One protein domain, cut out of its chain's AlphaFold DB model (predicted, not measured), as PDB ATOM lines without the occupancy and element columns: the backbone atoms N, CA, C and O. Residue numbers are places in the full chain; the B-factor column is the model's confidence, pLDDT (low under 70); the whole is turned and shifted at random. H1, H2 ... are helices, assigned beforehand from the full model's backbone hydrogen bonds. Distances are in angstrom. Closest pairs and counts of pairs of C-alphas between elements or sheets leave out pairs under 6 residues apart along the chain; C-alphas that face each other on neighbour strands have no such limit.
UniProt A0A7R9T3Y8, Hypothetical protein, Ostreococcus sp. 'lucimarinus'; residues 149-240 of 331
ATOM      1  N   PHE A 149      76.061-110.222  24.497       58.16
ATOM      2  CA  PHE A 149      75.755-109.033  23.714       58.16
ATOM      3  C   PHE A 149      74.265-109.162  23.469       58.16
ATOM      4  O   PHE A 149      73.842-110.011  22.682       58.16
ATOM      5  N   SER A 150      73.468-108.504  24.311       70.12
ATOM      6  CA  SER A 150      72.049-108.786  24.332       70.12
ATOM      7  C   SER A 150      71.587-108.465  22.922       70.12
ATOM      8  O   SER A 150      72.061-107.496  22.324       70.12
ATOM      9  N   ALA A 151      70.736-109.307  22.337       73.62
ATOM     10  CA  ALA A 151      70.202-109.009  21.010       73.62
ATOM     11  C   ALA A 151      69.681-107.560  20.981       73.62
ATOM     12  O   ALA A 151      69.889-106.837  20.018       73.62
ATOM     13  N   TRP A 152      69.158-107.099  22.121       78.62
ATOM     14  CA  TRP A 152      68.864-105.705  22.407       78.62
ATOM     15  C   TRP A 152      70.062-104.744  22.280       78.62
ATOM     16  O   TRP A 152      69.958-103.810  21.502       78.62
ATOM     17  N   LEU A 153      71.207-104.958  22.941       84.19
ATOM     18  CA  LEU A 153      72.405-104.111  22.803       84.19
ATOM     19  C   LEU A 153      72.854-103.991  21.338       84.19
ATOM     20  O   LEU A 153      73.066-102.885  20.844       84.19
ATOM     21  N   VAL A 154      72.945-105.109  20.619       84.94
ATOM     22  CA  VAL A 154      73.342-105.100  19.200       84.94
ATOM     23  C   VAL A 154      72.321-104.331  18.360       84.94
ATOM     24  O   VAL A 154      72.699-103.480  17.557       84.94
ATOM     25  N   MET A 155      71.027-104.563  18.598       81.56
ATOM     26  CA  MET A 155      69.955-103.829  17.932       81.56
ATOM     27  C   MET A 155      69.974-102.337  18.281       81.56
ATOM     28  O   MET A 155      69.753-101.531  17.390       81.56
ATOM     29  N   THR A 156      70.294-101.944  19.517       85.56
ATOM     30  CA  THR A 156      70.371-100.529  19.928       85.56
ATOM     31  C   THR A 156      71.543 -99.797  19.288       85.56
ATOM     32  O   THR A 156      71.398 -98.658  18.854       85.56
ATOM     33  N   VAL A 157      72.702-100.450  19.165       90.06
ATOM     34  CA  VAL A 157      73.858 -99.871  18.471       90.06
ATOM     35  C   VAL A 157      73.561 -99.744  16.976       90.06
ATOM     36  O   VAL A 157      73.859 -98.715  16.371       90.06
ATOM     37  N   PHE A 158      72.909-100.748  16.382       88.94
ATOM     38  CA  PHE A 158      72.505-100.708  14.979       88.94
ATOM     39  C   PHE A 158      71.432 -99.644  14.698       88.94
ATOM     40  O   PHE A 158      71.525 -98.923  13.705       88.94
ATOM     41  N   THR A 159      70.432 -99.489  15.568       86.19
ATOM     42  CA  THR A 159      69.413 -98.441  15.413       86.19
ATOM     43  C   THR A 159      70.007 -97.053  15.613       86.19
ATOM     44  O   THR A 159      69.717 -96.167  14.814       86.19
ATOM     45  N   ALA A 160      70.895 -96.863  16.594       86.31
ATOM     46  CA  ALA A 160      71.628 -95.611  16.773       86.31
ATOM     47  C   ALA A 160      72.474 -95.268  15.536       86.31
ATOM     48  O   ALA A 160      72.461 -94.127  15.070       86.31
ATOM     49  N   PHE A 161      73.137 -96.265  14.943       90.31
ATOM     50  CA  PHE A 161      73.873 -96.098  13.694       90.31
ATOM     51  C   PHE A 161      72.950 -95.667  12.542       90.31
ATOM     52  O   PHE A 161      73.217 -94.656  11.891       90.31
ATOM     53  N   CYS A 162      71.821 -96.350  12.338       82.38
ATOM     54  CA  CYS A 162      70.837 -95.995  11.311       82.38
ATOM     55  C   CYS A 162      70.267 -94.578  11.498       82.38
ATOM     56  O   CYS A 162      70.169 -93.824  10.531       82.38
ATOM     57  N   VAL A 163      69.938 -94.185  12.732       84.44
ATOM     58  CA  VAL A 163      69.446 -92.832  13.043       84.44
ATOM     59  C   VAL A 163      70.524 -91.782  12.772       84.44
ATOM     60  O   VAL A 163      70.228 -90.755  12.161       84.44
ATOM     61  N   SER A 164      71.782 -92.045  13.142       81.56
ATOM     62  CA  SER A 164      72.897 -91.136  12.848       81.56
ATOM     63  C   SER A 164      73.107 -90.958  11.341       81.56
ATOM     64  O   SER A 164      73.281 -89.837  10.866       81.56
ATOM     65  N   PHE A 165      72.989 -92.036  10.564       83.94
ATOM     66  CA  PHE A 165      73.130 -91.992   9.114       83.94
ATOM     67  C   PHE A 165      72.002 -91.191   8.451       83.94
ATOM     68  O   PHE A 165      72.264 -90.340   7.601       83.94
ATOM     69  N   VAL A 166      70.750 -91.403   8.877       84.56
ATOM     70  CA  VAL A 166      69.604 -90.608   8.407       84.56
ATOM     71  C   VAL A 166      69.774 -89.137   8.788       84.56
ATOM     72  O   VAL A 166      69.508 -88.268   7.961       84.56
ATOM     73  N   SER A 167      70.276 -88.843   9.990       83.12
ATOM     74  CA  SER A 167      70.556 -87.476  10.439       83.12
ATOM     75  C   SER A 167      71.605 -86.784   9.559       83.12
ATOM     76  O   SER A 167      71.382 -85.665   9.099       83.12
ATOM     77  N   VAL A 168      72.701 -87.472   9.222       81.12
ATOM     78  CA  VAL A 168      73.732 -86.948   8.310       81.12
ATOM     79  C   VAL A 168      73.164 -86.732   6.903       81.12
ATOM     80  O   VAL A 168      73.362 -85.673   6.307       81.12
ATOM     81  N   ALA A 169      72.394 -87.683   6.371       77.25
ATOM     82  CA  ALA A 169      71.761 -87.538   5.060       77.25
ATOM     83  C   ALA A 169      70.774 -86.354   5.016       77.25
ATOM     84  O   ALA A 169      70.766 -85.574   4.059       77.25
ATOM     85  N   GLN A 170      69.980 -86.165   6.072       76.56
ATOM     86  CA  GLN A 170      69.092 -85.011   6.213       76.56
ATOM     87  C   GLN A 170      69.875 -83.696   6.328       76.56
ATOM     88  O   GLN A 170      69.503 -82.716   5.683       76.56
ATOM     89  N   TYR A 171      70.980 -83.674   7.078       78.50
ATOM     90  CA  TYR A 171      71.854 -82.504   7.198       78.50
ATOM     91  C   TYR A 171      72.438 -82.084   5.844       78.50
ATOM     92  O   TYR A 171      72.334 -80.923   5.453       78.50
ATOM     93  N   THR A 172      72.980 -83.037   5.080       75.56
ATOM     94  CA  THR A 172      73.534 -82.753   3.742       75.56
ATOM     95  C   THR A 172      72.475 -82.240   2.765       75.56
ATOM     96  O   THR A 172      72.750 -81.330   1.983       75.56
ATOM     97  N   SER A 173      71.247 -82.763   2.843       76.81
ATOM     98  CA  SER A 173      70.134 -82.302   2.006       76.81
ATOM     99  C   SER A 173      69.733 -80.862   2.350       76.81
ATOM    100  O   SER A 173      69.593 -80.037   1.450       76.81
ATOM    101  N   ARG A 174      69.650 -80.524   3.645       72.88
ATOM    102  CA  ARG A 174      69.364 -79.157   4.121       72.88
ATOM    103  C   ARG A 174      70.450 -78.154   3.735       72.88
ATOM    104  O   ARG A 174      70.134 -77.039   3.324       72.88
ATOM    105  N   ALA A 175      71.721 -78.548   3.816       76.19
ATOM    106  CA  ALA A 175      72.839 -77.701   3.406       76.19
ATOM    107  C   ALA A 175      72.782 -77.359   1.904       76.19
ATOM    108  O   ALA A 175      73.006 -76.209   1.520       76.19
ATOM    109  N   ALA A 176      72.422 -78.330   1.059       77.94
ATOM    110  CA  ALA A 176      72.242 -78.110  -0.375       77.94
ATOM    111  C   ALA A 176      71.037 -77.198  -0.683       77.94
ATOM    112  O   ALA A 176      71.129 -76.315  -1.539       77.94
ATOM    113  N   ASP A 177      69.925 -77.366   0.039       80.56
ATOM    114  CA  ASP A 177      68.736 -76.525  -0.125       80.56
ATOM    115  C   ASP A 177      68.995 -75.067   0.306       80.56
ATOM    116  O   ASP A 177      68.570 -74.145  -0.398       80.56
ATOM    117  N   LYS A 178      69.779 -74.833   1.375       82.94
ATOM    118  CA  LYS A 178      70.243 -73.488   1.780       82.94
ATOM    119  C   LYS A 178      71.006 -72.791   0.652       82.94
ATOM    120  O   LYS A 178      70.666 -71.669   0.279       82.94
ATOM    121  N   GLN A 179      71.993 -73.469   0.063       82.56
ATOM    122  CA  GLN A 179      72.789 -72.907  -1.036       82.56
ATOM    123  C   GLN A 179      71.929 -72.584  -2.267       82.56
ATOM    124  O   GLN A 179      72.083 -71.525  -2.878       82.56
ATOM    125  N   SER A 180      70.982 -73.462  -2.605       84.50
ATOM    126  CA  SER A 180      70.050 -73.267  -3.720       84.50
ATOM    127  C   SER A 180      69.122 -72.058  -3.512       84.50
ATOM    128  O   SER A 180      68.898 -71.275  -4.439       84.50
ATOM    129  N   LEU A 181      68.609 -71.860  -2.291       82.38
ATOM    130  CA  LEU A 181      67.738 -70.727  -1.955       82.38
ATOM    131  C   LEU A 181      68.481 -69.390  -2.007       82.38
ATOM    132  O   LEU A 181      67.961 -68.442  -2.599       82.38
ATOM    133  N   MET A 182      69.705 -69.327  -1.477       82.00
ATOM    134  CA  MET A 182      70.543 -68.119  -1.519       82.00
ATOM    135  C   MET A 182      70.874 -67.680  -2.953       82.00
ATOM    136  O   MET A 182      70.984 -66.490  -3.240       82.00
ATOM    137  N   GLN A 183      70.999 -68.632  -3.882       85.62
ATOM    138  CA  GLN A 183      71.265 -68.349  -5.296       85.62
ATOM    139  C   GLN A 183      69.997 -68.042  -6.107       85.62
ATOM    140  O   GLN A 183      70.082 -67.676  -7.283       85.62
ATOM    141  N   SER A 184      68.809 -68.188  -5.517       88.94
ATOM    142  CA  SER A 184      67.557 -67.961  -6.230       88.94
ATOM    143  C   SER A 184      67.357 -66.477  -6.570       88.94
ATOM    144  O   SER A 184      67.638 -65.576  -5.776       88.94
ATOM    145  N   ALA A 185      66.815 -66.203  -7.762       86.62
ATOM    146  CA  ALA A 185      66.538 -64.833  -8.205       86.62
ATOM    147  C   ALA A 185      65.561 -64.101  -7.266       86.62
ATOM    148  O   ALA A 185      65.691 -62.897  -7.054       86.62
ATOM    149  N   PHE A 186      64.627 -64.846  -6.666       88.06
ATOM    150  CA  PHE A 186      63.661 -64.339  -5.694       88.06
ATOM    151  C   PHE A 186      64.340 -63.830  -4.418       88.06
ATOM    152  O   PHE A 186      64.086 -62.703  -3.991       88.06
ATOM    153  N   TYR A 187      65.259 -64.621  -3.858       86.50
ATOM    154  CA  TYR A 187      66.029 -64.238  -2.678       86.50
ATOM    155  C   TYR A 187      66.874 -62.985  -2.941       86.50
ATOM    156  O   TYR A 187      66.807 -62.002  -2.205       86.50
ATOM    157  N   LEU A 188      67.591 -62.959  -4.068       87.75
ATOM    158  CA  LEU A 188      68.407 -61.807  -4.459       87.75
ATOM    159  C   LEU A 188      67.569 -60.547  -4.718       87.75
ATOM    160  O   LEU A 188      68.027 -59.435  -4.454       87.75
ATOM    161  N   GLN A 189      66.344 -60.692  -5.230       89.75
ATOM    162  CA  GLN A 189      65.420 -59.572  -5.414       89.75
ATOM    163  C   GLN A 189      64.964 -58.991  -4.070       89.75
ATOM    164  O   GLN A 189      64.902 -57.766  -3.922       89.75
ATOM    165  N   LYS A 190      64.681 -59.849  -3.085       87.56
ATOM    166  CA  LYS A 190      64.329 -59.435  -1.723       87.56
ATOM    167  C   LYS A 190      65.500 -58.760  -1.011       87.56
ATOM    168  O   LYS A 190      65.332 -57.639  -0.537       87.56
ATOM    169  N   LEU A 191      66.699 -59.338  -1.087       85.25
ATOM    170  CA  LEU A 191      67.926 -58.739  -0.549       85.25
ATOM    171  C   LEU A 191      68.202 -57.353  -1.158       85.25
ATOM    172  O   LEU A 191      68.499 -56.392  -0.451       85.25
ATOM    173  N   LYS A 192      68.040 -57.205  -2.482       87.19
ATOM    174  CA  LYS A 192      68.169 -55.907  -3.170       87.19
ATOM    175  C   LYS A 192      67.114 -54.897  -2.729       87.19
ATOM    176  O   LYS A 192      67.419 -53.713  -2.640       87.19
ATOM    177  N   SER A 193      65.887 -55.351  -2.476       86.38
ATOM    178  CA  SER A 193      64.798 -54.489  -2.005       86.38
ATOM    179  C   SER A 193      65.055 -54.002  -0.578       86.38
ATOM    180  O   SER A 193      64.817 -52.833  -0.291       86.38
ATOM    181  N   ARG A 194      65.614 -54.865   0.279       80.31
ATOM    182  CA  ARG A 194      66.024 -54.534   1.649       80.31
ATOM    183  C   ARG A 194      67.177 -53.527   1.664       80.31
ATOM    184  O   ARG A 194      67.060 -52.470   2.270       80.31
ATOM    185  N   ASN A 195      68.227 -53.784   0.884       84.31
ATOM    186  CA  ASN A 195      69.417 -52.927   0.779       84.31
ATOM    187  C   ASN A 195      69.205 -51.635  -0.038       84.31
ATOM    188  O   ASN A 195      70.147 -50.860  -0.215       84.31
ATOM    189  N   LYS A 196      67.995 -51.381  -0.556       83.19
ATOM    190  CA  LYS A 196      67.686 -50.201  -1.381       83.19
ATOM    191  C   LYS A 196      67.753 -48.890  -0.593       83.19
ATOM    192  O   LYS A 196      68.079 -47.859  -1.175       83.19
ATOM    193  N   ASN A 197      67.471 -48.949   0.708       76.62
ATOM    194  CA  ASN A 197      67.347 -47.775   1.572       76.62
ATOM    195  C   ASN A 197      68.515 -47.621   2.561       76.62
ATOM    196  O   ASN A 197      68.514 -46.669   3.334       76.62
ATOM    197  N   LEU A 198      69.498 -48.531   2.541       79.25
ATOM    198  CA  LEU A 198      70.642 -48.500   3.453       79.25
ATOM    199  C   LEU A 198      71.905 -47.965   2.750       79.25
ATOM    200  O   LEU A 198      72.181 -48.335   1.594       79.25
ATOM    201  N   PRO A 199      72.694 -47.106   3.421       74.06
ATOM    202  CA  PRO A 199      73.990 -46.677   2.912       74.06
ATOM    203  C   PRO A 199      74.939 -47.884   2.804       74.06
ATOM    204  O   PRO A 199      74.767 -48.902   3.466       74.06
ATOM    205  N   LYS A 200      75.946 -47.803   1.921       71.12
ATOM    206  CA  LYS A 200      76.865 -48.920   1.618       71.12
ATOM    207  C   LYS A 200      77.498 -49.630   2.836       71.12
ATOM    208  O   LYS A 200      77.611 -50.848   2.722       71.12
ATOM    209  N   PRO A 201      77.919 -48.948   3.923       77.38
ATOM    210  CA  PRO A 201      78.517 -49.627   5.076       77.38
ATOM    211  C   PRO A 201      77.528 -50.492   5.870       77.38
ATOM    212  O   PRO A 201      77.956 -51.474   6.458       77.38
ATOM    213  N   ASP A 202      76.225 -50.198   5.812       77.50
ATOM    214  CA  ASP A 202      75.208 -50.853   6.652       77.50
ATOM    215  C   ASP A 202      74.429 -51.949   5.900       77.50
ATOM    216  O   ASP A 202      73.372 -52.401   6.336       77.50
ATOM    217  N   ARG A 203      74.888 -52.351   4.709       79.31
ATOM    218  CA  ARG A 203      74.181 -53.349   3.892       79.31
ATOM    219  C   ARG A 203      74.308 -54.736   4.504       79.31
ATOM    220  O   ARG A 203      75.415 -55.241   4.655       79.31
ATOM    221  N   VAL A 204      73.167 -55.383   4.720       80.44
ATOM    222  CA  VAL A 204      73.098 -56.746   5.256       80.44
ATOM    223  C   VAL A 204      73.650 -57.732   4.228       80.44
ATOM    224  O   VAL A 204      73.319 -57.655   3.032       80.44
ATOM    225  N   THR A 205      74.507 -58.647   4.684       83.69
ATOM    226  CA  THR A 205      75.082 -59.692   3.834       83.69
ATOM    227  C   THR A 205      74.038 -60.752   3.463       83.69
ATOM    228  O   THR A 205      72.996 -60.904   4.101       83.69
ATOM    229  N   ALA A 206      74.307 -61.512   2.397       79.69
ATOM    230  CA  ALA A 206      73.412 -62.579   1.941       79.69
ATOM    231  C   ALA A 206      73.316 -63.762   2.924       79.69
ATOM    232  O   ALA A 206      72.433 -64.597   2.787       79.69
ATOM    233  N   GLU A 207      74.229 -63.881   3.884       79.75
ATOM    234  CA  GLU A 207      74.168 -64.932   4.903       79.75
ATOM    235  C   GLU A 207      73.374 -64.464   6.124       79.75
ATOM    236  O   GLU A 207      72.524 -65.206   6.604       79.75
ATOM    237  N   GLU A 208      73.555 -63.210   6.545       81.00
ATOM    238  CA  GLU A 208      72.818 -62.607   7.666       81.00
ATOM    239  C   GLU A 208      71.323 -62.439   7.362       81.00
ATOM    240  O   GLU A 208      70.479 -62.752   8.196       81.00
ATOM    241  N   TYR A 209      70.959 -62.023   6.140       82.06
ATOM    242  CA  TYR A 209      69.546 -61.881   5.753       82.06
ATOM    243  C   TYR A 209      68.840 -63.235   5.550       82.06
ATOM    244  O   TYR A 209      67.618 -63.298   5.429       82.06
ATOM    245  N   PHE A 210      69.584 -64.342   5.449       82.31
ATOM    246  CA  PHE A 210      68.997 -65.648   5.149       82.31
ATOM    247  C   PHE A 210      68.090 -66.156   6.276       82.31
ATOM    248  O   PHE A 210      67.033 -66.707   5.990       82.31
ATOM    249  N   GLU A 211      68.453 -65.937   7.539       75.50
ATOM    250  CA  GLU A 211      67.642 -66.375   8.683       75.50
ATOM    251  C   GLU A 211      66.354 -65.553   8.819       75.50
ATOM    252  O   GLU A 211      65.277 -66.127   8.981       75.50
ATOM    253  N   GLU A 212      66.435 -64.230   8.631       80.38
ATOM    254  CA  GLU A 212      65.267 -63.334   8.588       80.38
ATOM    255  C   GLU A 212      64.323 -63.728   7.440       80.38
ATOM    256  O   GLU A 212      63.113 -63.835   7.630       80.38
ATOM    257  N   PHE A 213      64.879 -64.043   6.265       82.94
ATOM    258  CA  PHE A 213      64.121 -64.539   5.117       82.94
ATOM    259  C   PHE A 213      63.423 -65.879   5.403       82.94
ATOM    260  O   PHE A 213      62.279 -66.076   4.998       82.94
ATOM    261  N   LEU A 214      64.077 -66.814   6.098       81.06
ATOM    262  CA  LEU A 214      63.442 -68.084   6.456       81.06
ATOM    263  C   LEU A 214      62.261 -67.885   7.415       81.06
ATOM    264  O   LEU A 214      61.255 -68.574   7.265       81.06
ATOM    265  N   VAL A 215      62.344 -66.927   8.341       78.12
ATOM    266  CA  VAL A 215      61.234 -66.579   9.243       78.12
ATOM    267  C   VAL A 215      60.110 -65.857   8.490       78.12
ATOM    268  O   VAL A 215      58.954 -66.244   8.630       78.12
ATOM    269  N   GLU A 216      60.436 -64.885   7.626       80.31
ATOM    270  CA  GLU A 216      59.464 -64.095   6.842       80.31
ATOM    271  C   GLU A 216      58.551 -64.979   5.974       80.31
ATOM    272  O   GLU A 216      57.385 -64.656   5.749       80.31
ATOM    273  N   PHE A 217      59.070 -66.111   5.495       77.88
ATOM    274  CA  PHE A 217      58.335 -67.045   4.641       77.88
ATOM    275  C   PHE A 217      57.939 -68.356   5.341       77.88
ATOM    276  O   PHE A 217      57.416 -69.255   4.682       77.88
ATOM    277  N   GLY A 218      58.175 -68.482   6.652       67.38
ATOM    278  CA  GLY A 218      57.815 -69.673   7.428       67.38
ATOM    279  C   GLY A 218      58.586 -70.947   7.046       67.38
ATOM    280  O   GLY A 218      58.082 -72.049   7.240       67.38
ATOM    281  N   LEU A 219      59.800 -70.830   6.495       69.75
ATOM    282  CA  LEU A 219      60.686 -71.951   6.134       69.75
ATOM    283  C   LEU A 219      61.652 -72.340   7.276       69.75
ATOM    284  O   LEU A 219      62.808 -72.705   7.044       69.75
ATOM    285  N   THR A 220      61.186 -72.288   8.521       60.94
ATOM    286  CA  THR A 220      61.989 -72.573   9.727       60.94
ATOM    287  C   THR A 220      62.456 -74.034   9.833       60.94
ATOM    288  O   THR A 220      63.391 -74.327  10.569       60.94
ATOM    289  N   ASP A 221      61.905 -74.954   9.036       58.78
ATOM    290  CA  ASP A 221      62.306 -76.374   9.003       58.78
ATOM    291  C   ASP A 221      63.732 -76.628   8.463       58.78
ATOM    292  O   ASP A 221      64.285 -77.729   8.622       58.78
ATOM    293  N   LEU A 222      64.339 -75.633   7.799       58.88
ATOM    294  CA  LEU A 222      65.684 -75.736   7.220       58.88
ATOM    295  C   LEU A 222      66.817 -75.433   8.213       58.88
ATOM    296  O   LEU A 222      67.940 -75.872   7.964       58.88
ATOM    297  N   THR A 223      66.550 -74.761   9.340       56.09
ATOM    298  CA  THR A 223      67.577 -74.378  10.336       56.09
ATOM    299  C   THR A 223      67.915 -75.487  11.343       56.09
ATOM    300  O   THR A 223      68.756 -75.308  12.215       56.09
ATOM    301  N   GLY A 224      67.348 -76.689  11.185       59.31
ATOM    302  CA  GLY A 224      67.649 -77.838  12.046       59.31
ATOM    303  C   GLY A 224      66.792 -77.895  13.316       59.31
ATOM    304  O   GLY A 224      65.815 -77.168  13.461       59.31
ATOM    305  N   TRP A 225      67.107 -78.834  14.221       56.47
ATOM    306  CA  TRP A 225      66.279 -79.142  15.401       56.47
ATOM    307  C   TRP A 225      66.042 -77.942  16.334       56.47
ATOM    308  O   TRP A 225      65.058 -77.966  17.061       56.47
ATOM    309  N   GLU A 226      66.871 -76.897  16.289       54.88
ATOM    310  CA  GLU A 226      66.887 -75.767  17.233       54.88
ATOM    311  C   GLU A 226      65.587 -74.942  17.270       54.88
ATOM    312  O   GLU A 226      65.226 -74.424  18.325       54.88
ATOM    313  N   HIS A 227      64.819 -74.900  16.175       50.53
ATOM    314  CA  HIS A 227      63.552 -74.152  16.113       50.53
ATOM    315  C   HIS A 227      62.296 -75.028  16.219       50.53
ATOM    316  O   HIS A 227      61.184 -74.502  16.292       50.53
ATOM    317  N   THR A 228      62.459 -76.352  16.289       60.66
ATOM    318  CA  THR A 228      61.349 -77.281  16.556       60.66
ATOM    319  C   THR A 228      60.922 -77.197  18.025       60.66
ATOM    320  O   THR A 228      61.730 -76.868  18.893       60.66
ATOM    321  N   THR A 229      59.663 -77.518  18.341       56.44
ATOM    322  CA  THR A 229      59.155 -77.555  19.731       56.44
ATOM    323  C   THR A 229      60.028 -78.426  20.640       56.44
ATOM    324  O   THR A 229      60.317 -78.044  21.773       56.44
ATOM    325  N   GLY A 230      60.541 -79.541  20.109       57.22
ATOM    326  CA  GLY A 230      61.503 -80.409  20.786       57.22
ATOM    327  C   GLY A 230      62.860 -79.745  21.036       57.22
ATOM    328  O   GLY A 230      63.391 -79.867  22.134       57.22
ATOM    329  N   GLY A 231      63.411 -79.002  20.072       61.47
ATOM    330  CA  GLY A 231      64.680 -78.285  20.250       61.47
ATOM    331  C   GLY A 231      64.584 -77.077  21.171       61.47
ATOM    332  O   GLY A 231      65.492 -76.871  21.969       61.47
ATOM    333  N   LYS A 232      63.466 -76.340  21.152       66.38
ATOM    334  CA  LYS A 232      63.189 -75.272  22.127       66.38
ATOM    335  C   LYS A 232      63.069 -75.834  23.547       66.38
ATOM    336  O   LYS A 232      63.616 -75.257  24.480       66.38
ATOM    337  N   LEU A 233      62.419 -76.989  23.713       64.75
ATOM    338  CA  LEU A 233      62.336 -77.694  24.997       64.75
ATOM    339  C   LEU A 233      63.719 -78.176  25.474       64.75
ATOM    340  O   LEU A 233      64.066 -78.000  26.638       64.75
ATOM    341  N   LEU A 234      64.539 -78.720  24.569       62.66
ATOM    342  CA  LEU A 234      65.905 -79.170  24.867       62.66
ATOM    343  C   LEU A 234      66.860 -77.999  25.155       62.66
ATOM    344  O   LEU A 234      67.727 -78.115  26.017       62.66
ATOM    345  N   ALA A 235      66.690 -76.861  24.479       62.56
ATOM    346  CA  ALA A 235      67.436 -75.628  24.726       62.56
ATOM    347  C   ALA A 235      67.062 -74.987  26.072       62.56
ATOM    348  O   ALA A 235      67.958 -74.528  26.784       62.56
ATOM    349  N   ARG A 236      65.775 -75.041  26.459       66.88
ATOM    350  CA  ARG A 236      65.294 -74.689  27.809       66.88
ATOM    351  C   ARG A 236      65.904 -75.604  28.877       66.88
ATOM    352  O   ARG A 236      66.424 -75.112  29.869       66.88
ATOM    353  N   LEU A 237      65.955 -76.914  28.631       65.50
ATOM    354  CA  LEU A 237      66.620 -77.894  29.509       65.50
ATOM    355  C   LEU A 237      68.144 -77.704  29.611       65.50
ATOM    356  O   LEU A 237      68.740 -78.071  30.620       65.50
ATOM    357  N   ARG A 238      68.789 -77.141  28.581       63.22
ATOM    358  CA  ARG A 238      70.242 -76.893  28.530       63.22
ATOM    359  C   ARG A 238      70.646 -75.495  29.030       63.22
ATOM    360  O   ARG A 238      71.827 -75.162  28.960       63.22
ATOM    361  N   GLY A 239      69.696 -74.683  29.506       51.44
ATOM    362  CA  GLY A 239      69.954 -73.377  30.127       51.44
ATOM    363  C   GLY A 239      70.584 -72.328  29.205       51.44
ATOM    364  O   GLY A 239      71.309 -71.461  29.681       51.44
ATOM    365  N   ARG A 240      70.373 -72.407  27.881       55.03
ATOM    366  CA  ARG A 240      71.024 -71.511  26.901       55.03
ATOM    367  C   ARG A 240      70.088 -70.446  26.311       55.03
ATOM    368  O   ARG A 240      70.266 -70.040  25.169       55.03
TER     369      ARG A 240
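This is residues 149 to 240 of the 331 residues of the protein "Hypothetical protein" of Ostreococcus sp. 'lucimarinus' (UniProt A0A7R9T3Y8). One long helix, H1, beginning at residue 151, two residues after the first printed one, makes most of the length of a loose hook; H2 turns off its far end at a corner, H3 follows beyond a long loop, and a second long link leads back to the short helix H4, away from the others. The first part of H1 sticks out free. The printed part has 92 residues with four named helices, H1, H2, H3 and H4 in chain order, and no named strand; the class is all helix. It is extended, with a radius of gyration of the C-alphas of 19.0 A, and spans 65 by 30 by 22 A.

Look first at H1, residues 151 to 182, and H2, residues 185 to 194: they are close but not clearly touching, the closest C-alphas being those of Leu 181 and Tyr 187, 6.7 A apart. They run the same way at a steep tilt of 66 degrees. Next find H3, residues 208 to 216, close to H1 but not clearly touching it; the closest C-alphas, of Met 182 and Phe 210, are 7.3 A apart, and the lines are about perpendicular at 77 degrees. H3 and H2 are also close but not clearly touching, with the C-alphas of Leu 191 and Tyr 209 closest at 7.2 A. H4, residues 229 to 237, is apart from H1, H2 and H3. Every O i to N i+4 pair is within hydrogen-bond range in H1, H2 and H4, and 4 of 5 are in H3.

Find C-alpha 151 at (70.202, -109.009, 21.010); from there H1 runs 46.7 A to C-alpha 182 at (70.543, -68.119, -1.519). H2 covers 14.3 A, H3 13.5 A and H4 12.3 A, ending at C-alpha 237 at (66.620, -77.894, 29.509).

The two C-alphas farthest apart, of Phe 149 and Pro 199, are 65.8 A apart. The printed part has no cut. The links H2 to H3 and H3 to H4 are long; H1 to H2 is tight. Residues 149 to 169, of which 151 to 169 belong to H1, and residues 196 to 202 stand free. The mean pLDDT of the printed part is 76.1; residue 149 and residues 218 to 240 are under 70.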